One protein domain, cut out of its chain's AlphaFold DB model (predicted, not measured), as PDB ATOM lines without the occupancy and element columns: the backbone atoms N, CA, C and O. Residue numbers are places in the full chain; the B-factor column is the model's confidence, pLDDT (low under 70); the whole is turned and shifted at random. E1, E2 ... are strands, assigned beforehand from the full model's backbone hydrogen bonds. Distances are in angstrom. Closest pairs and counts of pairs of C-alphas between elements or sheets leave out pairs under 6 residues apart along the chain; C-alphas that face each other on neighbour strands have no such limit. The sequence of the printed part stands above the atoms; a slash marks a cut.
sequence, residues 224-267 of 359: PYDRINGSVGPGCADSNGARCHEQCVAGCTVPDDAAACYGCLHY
ATOM      1  N   PRO A 224     -47.535 -38.991 -31.600       93.81
ATOM      2  CA  PRO A 224     -47.674 -38.007 -30.524       93.81
ATOM      3  C   PRO A 224     -46.343 -37.548 -29.913       93.81
ATOM      4  O   PRO A 224     -46.286 -36.519 -29.248       93.81
ATOM      5  N   TYR A 225     -45.270 -38.316 -30.117       95.81
ATOM      6  CA  TYR A 225     -43.945 -38.060 -29.549       95.81
ATOM      7  C   TYR A 225     -42.959 -37.440 -30.545       95.81
ATOM      8  O   TYR A 225     -41.800 -37.243 -30.181       95.81
ATOM      9  N   ASP A 226     -43.377 -37.128 -31.779       93.81
ATOM     10  CA  ASP A 226     -42.530 -36.402 -32.739       93.81
ATOM     11  C   ASP A 226     -42.241 -34.972 -32.241       93.81
ATOM     12  O   ASP A 226     -41.152 -34.433 -32.460       93.81
ATOM     13  N   ARG A 227     -43.200 -34.367 -31.524       91.56
ATOM     14  CA  ARG A 227     -43.095 -33.026 -30.934       91.56
ATOM     15  C   ARG A 227     -43.571 -33.035 -29.487       91.56
ATOM     16  O   ARG A 227     -44.683 -33.459 -29.204       91.56
ATOM     17  N   ILE A 228     -42.755 -32.510 -28.577       90.56
ATOM     18  CA  ILE A 228     -43.113 -32.343 -27.162       90.56
ATOM     19  C   ILE A 228     -42.957 -30.865 -26.817       90.56
ATOM     20  O   ILE A 228     -41.861 -30.319 -26.917       90.56
ATOM     21  N   ASN A 229     -44.054 -30.206 -26.431       87.75
ATOM     22  CA  ASN A 229     -44.080 -28.774 -26.096       87.75
ATOM     23  C   ASN A 229     -43.447 -27.883 -27.188       87.75
ATOM     24  O   ASN A 229     -42.685 -26.966 -26.895       87.75
ATOM     25  N   GLY A 230     -43.706 -28.203 -28.461       83.31
ATOM     26  CA  GLY A 230     -43.149 -27.489 -29.618       83.31
ATOM     27  C   GLY A 230     -41.680 -27.800 -29.938       83.31
ATOM     28  O   GLY A 230     -41.188 -27.379 -30.979       83.31
ATOM     29  N   SER A 231     -40.984 -28.569 -29.097       88.25
ATOM     30  CA  SER A 231     -39.610 -29.020 -29.344       88.25
ATOM     31  C   SER A 231     -39.579 -30.379 -30.043       88.25
ATOM     32  O   SER A 231     -40.562 -31.122 -30.024       88.25
ATOM     33  N   VAL A 232     -38.445 -30.716 -30.669       91.12
ATOM     34  CA  VAL A 232     -38.199 -32.056 -31.236       91.12
ATOM     35  C   VAL A 232     -38.339 -33.099 -30.129       91.12
ATOM     36  O   VAL A 232     -37.669 -33.000 -29.103       91.12
ATOM     37  N   GLY A 233     -39.214 -34.079 -30.338       93.69
ATOM     38  CA  GLY A 233     -39.386 -35.209 -29.438       93.69
ATOM     39  C   GLY A 233     -38.644 -36.468 -29.907       93.69
ATOM     40  O   GLY A 233     -38.035 -36.487 -30.982       93.69
ATOM     41  N   PRO A 234     -38.696 -37.543 -29.104       94.56
ATOM     42  CA  PRO A 234     -37.980 -38.782 -29.388       94.56
ATOM     43  C   PRO A 234     -38.589 -39.619 -30.520       94.56
ATOM     44  O   PRO A 234     -37.912 -40.475 -31.093       94.56
ATOM     45  N   GLY A 235     -39.847 -39.353 -30.880       95.62
ATOM     46  CA  GLY A 235     -40.599 -40.126 -31.862       95.62
ATOM     47  C   GLY A 235     -41.137 -41.451 -31.311       95.62
ATOM     48  O   GLY A 235     -41.054 -41.748 -30.113       95.62
ATOM     49  N   CYS A 236     -41.723 -42.233 -32.213       96.25
ATOM     50  CA  CYS A 236     -42.386 -43.500 -31.920       96.25
ATOM     51  C   CYS A 236     -41.544 -44.689 -32.392       96.25
ATOM     52  O   CYS A 236     -40.841 -44.609 -33.405       96.25
ATOM     53  N   ALA A 237     -41.642 -45.805 -31.672       95.31
ATOM     54  CA  ALA A 237     -41.037 -47.064 -32.070       95.31
ATOM     55  C   ALA A 237     -41.806 -47.681 -33.243       95.31
ATOM     56  O   ALA A 237     -43.036 -47.746 -33.216       95.31
ATOM     57  N   ASP A 238     -41.093 -48.204 -34.242       90.81
ATOM     58  CA  ASP A 238     -41.739 -48.826 -35.410       90.81
ATOM     59  C   ASP A 238     -42.548 -50.087 -35.053       90.81
ATOM     60  O   ASP A 238     -43.452 -50.470 -35.791       90.81
ATOM     61  N   SER A 239     -42.208 -50.751 -33.946       89.19
ATOM     62  CA  SER A 239     -42.787 -52.037 -33.544       89.19
ATOM     63  C   SER A 239     -44.211 -51.924 -33.001       89.19
ATOM     64  O   SER A 239     -45.034 -52.800 -33.258       89.19
ATOM     65  N   ASN A 240     -44.510 -50.875 -32.233       89.75
ATOM     66  CA  ASN A 240     -45.789 -50.739 -31.529       89.75
ATOM     67  C   ASN A 240     -46.271 -49.289 -31.352       89.75
ATOM     68  O   ASN A 240     -47.272 -49.069 -30.676       89.75
ATOM     69  N   GLY A 241     -45.566 -48.296 -31.906       92.50
ATOM     70  CA  GLY A 241     -45.912 -46.882 -31.749       92.50
ATOM     71  C   GLY A 241     -45.638 -46.302 -30.354       92.50
ATOM     72  O   GLY A 241     -45.982 -45.150 -30.099       92.50
ATOM     73  N   ALA A 242     -45.026 -47.064 -29.441       95.81
ATOM     74  CA  ALA A 242     -44.687 -46.574 -28.110       95.81
ATOM     75  C   ALA A 242     -43.572 -45.521 -28.165       95.81
ATOM     76  O   ALA A 242     -42.820 -45.416 -29.136       95.81
ATOM     77  N   ARG A 243     -43.467 -44.732 -27.096       96.31
ATOM     78  CA  ARG A 243     -42.490 -43.650 -26.983       96.31
ATOM     79  C   ARG A 243     -41.055 -44.192 -27.011       96.31
ATOM     80  O   ARG A 243     -40.723 -45.135 -26.294       96.31
ATOM     81  N   CYS A 244     -40.204 -43.567 -27.816       95.94
ATOM     82  CA  CYS A 244     -38.767 -43.832 -27.811       95.94
ATOM     83  C   CYS A 244     -38.060 -43.166 -26.626       95.94
ATOM     84  O   CYS A 244     -38.588 -42.227 -26.023       95.94
ATOM     85  N   HIS A 245     -36.845 -43.626 -26.324       93.19
ATOM     86  CA  HIS A 245     -36.016 -43.039 -25.272       93.19
ATOM     87  C   HIS A 245     -35.806 -41.534 -25.504       93.19
ATOM     88  O   HIS A 245     -35.678 -41.088 -26.641       93.19
ATOM     89  N   GLU A 246     -35.720 -40.739 -24.438       92.62
ATOM     90  CA  GLU A 246     -35.639 -39.269 -24.510       92.62
ATOM     91  C   GLU A 246     -34.415 -38.716 -25.260       92.62
ATOM     92  O   GLU A 246     -34.441 -37.584 -25.733       92.62
ATOM     93  N   GLN A 247     -33.353 -39.517 -25.390       89.88
ATOM     94  CA  GLN A 247     -32.163 -39.167 -26.175       89.88
ATOM     95  C   GLN A 247     -32.314 -39.477 -27.672       89.88
ATOM     96  O   GLN A 247     -31.458 -39.065 -28.456       89.88
ATOM     97  N   CYS A 248     -33.365 -40.193 -28.081       93.25
ATOM     98  CA  CYS A 248     -33.647 -40.459 -29.486       93.25
ATOM     99  C   CYS A 248     -34.223 -39.219 -30.181       93.25
ATOM    100  O   CYS A 248     -34.728 -38.298 -29.545       93.25
ATOM    101  N   VAL A 249     -34.194 -39.237 -31.509       93.75
ATOM    102  CA  VAL A 249     -35.012 -38.406 -32.395       93.75
ATOM    103  C   VAL A 249     -35.428 -39.232 -33.611       93.75
ATOM    104  O   VAL A 249     -34.722 -40.164 -34.001       93.75
ATOM    105  N   ALA A 250     -36.546 -38.863 -34.243       94.44
ATOM    106  CA  ALA A 250     -37.054 -39.512 -35.459       94.44
ATOM    107  C   ALA A 250     -37.350 -41.028 -35.316       94.44
ATOM    108  O   ALA A 250     -37.398 -41.765 -36.313       94.44
ATOM    109  N   GLY A 251     -37.591 -41.482 -34.082       94.88
ATOM    110  CA  GLY A 251     -38.014 -42.839 -33.751       94.88
ATOM    111  C   GLY A 251     -36.883 -43.793 -33.357       94.88
ATOM    112  O   GLY A 251     -35.704 -43.439 -33.278       94.88
ATOM    113  N   CYS A 252     -37.271 -45.044 -33.127       93.94
ATOM    114  CA  CYS A 252     -36.414 -46.112 -32.624       93.94
ATOM    115  C   CYS A 252     -36.925 -47.490 -33.075       93.94
ATOM    116  O   CYS A 252     -38.074 -47.639 -33.505       93.94
ATOM    117  N   THR A 253     -36.080 -48.512 -32.962       92.25
ATOM    118  CA  THR A 253     -36.477 -49.910 -33.191       92.25
ATOM    119  C   THR A 253     -37.127 -50.528 -31.952       92.25
ATOM    120  O   THR A 253     -38.080 -51.301 -32.070       92.25
ATOM    121  N   VAL A 254     -36.629 -50.172 -30.763       92.25
ATOM    122  CA  VAL A 254     -37.098 -50.668 -29.462       92.25
ATOM    123  C   VAL A 254     -37.567 -49.481 -28.612       92.25
ATOM    124  O   VAL A 254     -36.810 -48.519 -28.468       92.25
ATOM    125  N   PRO A 255     -38.796 -49.519 -28.063       94.75
ATOM    126  CA  PRO A 255     -39.294 -48.481 -27.165       94.75
ATOM    127  C   PRO A 255     -38.383 -48.275 -25.950       94.75
ATOM    128  O   PRO A 255     -37.865 -49.244 -25.405       94.75
ATOM    129  N   ASP A 256     -38.247 -47.021 -25.520       91.25
ATOM    130  CA  ASP A 256     -37.503 -46.609 -24.315       91.25
ATOM    131  C   ASP A 256     -36.045 -47.116 -24.186       91.25
ATOM    132  O   ASP A 256     -35.477 -47.130 -23.098       91.25
ATOM    133  N   ASP A 257     -35.397 -47.488 -25.296       87.81
ATOM    134  CA  ASP A 257     -33.985 -47.894 -25.324       87.81
ATOM    135  C   ASP A 257     -33.113 -46.861 -26.065       87.81
ATOM    136  O   ASP A 257     -33.278 -46.615 -27.263       87.81
ATOM    137  N   ALA A 258     -32.152 -46.266 -25.350       87.00
ATOM    138  CA  ALA A 258     -31.213 -45.274 -25.877       87.00
ATOM    139  C   ALA A 258     -30.253 -45.831 -26.947       87.00
ATOM    140  O   ALA A 258     -29.699 -45.064 -27.735       87.00
ATOM    141  N   ALA A 259     -30.023 -47.147 -26.976       84.75
ATOM    142  CA  ALA A 259     -29.184 -47.809 -27.973       84.75
ATOM    143  C   ALA A 259     -29.950 -48.159 -29.259       84.75
ATOM    144  O   ALA A 259     -29.337 -48.471 -30.280       84.75
ATOM    145  N   ALA A 260     -31.281 -48.088 -29.222       89.12
ATOM    146  CA  ALA A 260     -32.169 -48.478 -30.310       89.12
ATOM    147  C   ALA A 260     -32.664 -47.289 -31.159       89.12
ATOM    148  O   ALA A 260     -33.588 -47.438 -31.963       89.12
ATOM    149  N   CYS A 261     -32.092 -46.098 -30.971       90.38
ATOM    150  CA  CYS A 261     -32.494 -44.882 -31.674       90.38
ATOM    151  C   CYS A 261     -32.084 -44.894 -33.157       90.38
ATOM    152  O   CYS A 261     -30.996 -45.346 -33.514       90.38
ATOM    153  N   TYR A 262     -32.911 -44.301 -34.027       90.69
ATOM    154  CA  TYR A 262     -32.508 -44.032 -35.414       90.69
ATOM    155  C   TYR A 262     -31.610 -42.803 -35.548       90.69
ATOM    156  O   TYR A 262     -30.713 -42.782 -36.390       90.69
ATOM    157  N   GLY A 263     -31.834 -41.792 -34.715       88.44
ATOM    158  CA  GLY A 263     -30.938 -40.659 -34.549       88.44
ATOM    159  C   GLY A 263     -30.937 -40.196 -33.102       88.44
ATOM    160  O   GLY A 263     -31.838 -40.533 -32.336       88.44
ATOM    161  N   CYS A 264     -29.927 -39.414 -32.735       86.50
ATOM    162  CA  CYS A 264     -29.729 -38.970 -31.358       86.50
ATOM    163  C   CYS A 264     -29.884 -37.454 -31.240       86.50
ATOM    164  O   CYS A 264     -29.444 -36.698 -32.114       86.50
ATOM    165  N   LEU A 265     -30.541 -37.008 -30.170       82.81
ATOM    166  CA  LEU A 265     -30.761 -35.594 -29.879       82.81
ATOM    167  C   LEU A 265     -29.426 -34.903 -29.591       82.81
ATOM    168  O   LEU A 265     -29.074 -33.927 -30.257       82.81
ATOM    169  N   HIS A 266     -28.664 -35.478 -28.661       76.31
ATOM    170  CA  HIS A 266     -27.314 -35.063 -28.309       76.31
ATOM    171  C   HIS A 266     -26.313 -36.094 -28.834       76.31
ATOM    172  O   HIS A 266     -26.446 -37.292 -28.579       76.31
ATOM    173  N   TYR A 267     -25.300 -35.628 -29.559       59.66
ATOM    174  CA  TYR A 267     -24.156 -36.454 -29.927       59.66
ATOM    175  C   TYR A 267     -23.165 -36.462 -28.762       59.66
ATOM    176  O   TYR A 267     -22.582 -35.425 -28.447       59.66
TER     177      TYR A 267
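AT A GLANCE: This is residues 224 to 267 of the 359 residues of an uncharacterized protein of Heligmosomoides polygyrus (UniProt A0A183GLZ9). A flat, mostly looped domain with little regular structure: a small two-stranded hairpin, E1 and E2, has the long looping stretch of residues 224 to 247 on the side of E1 away from E2. Residues 227 to 228 and 231 to 232 form a short antiparallel pairing within that stretch. The printed part has 44 residues, with no named helix and two named strands, E1 then E2, in an antiparallel sheet; the class is all strand, with 9 residues in named elements. It is compact, with a radius of gyration of the C-alphas of 8.9 A and spans of 25 by 24 by 12 A.

HOW THE PARTS SIT: E1, residues 248 to 252, and E2, residues 261 to 264, are antiparallel neighbours at 173 degrees and form a hairpin with a short link of 8 residues. C-alphas 252 and 261 face each other at 4.2 A. N 249 and O 263, 2.8 A apart, and N 262 and O 251, 3.0 A apart, are within hydrogen-bond range.

IN THESE COORDINATES: E1 measures 7.0 A from C-alpha 248 at (-33.647, -40.459, -29.486) to C-alpha 252. E2 measures 6.5 A and ends with C-alpha 264 at (-29.729, -38.970, -31.358).

THE WHOLE: The C-alphas farthest apart, of Asn 240 and Tyr 267, are 26.0 A apart. The printed part has no cut. Its mean pLDDT is 90.5, and residue 267 is under 70.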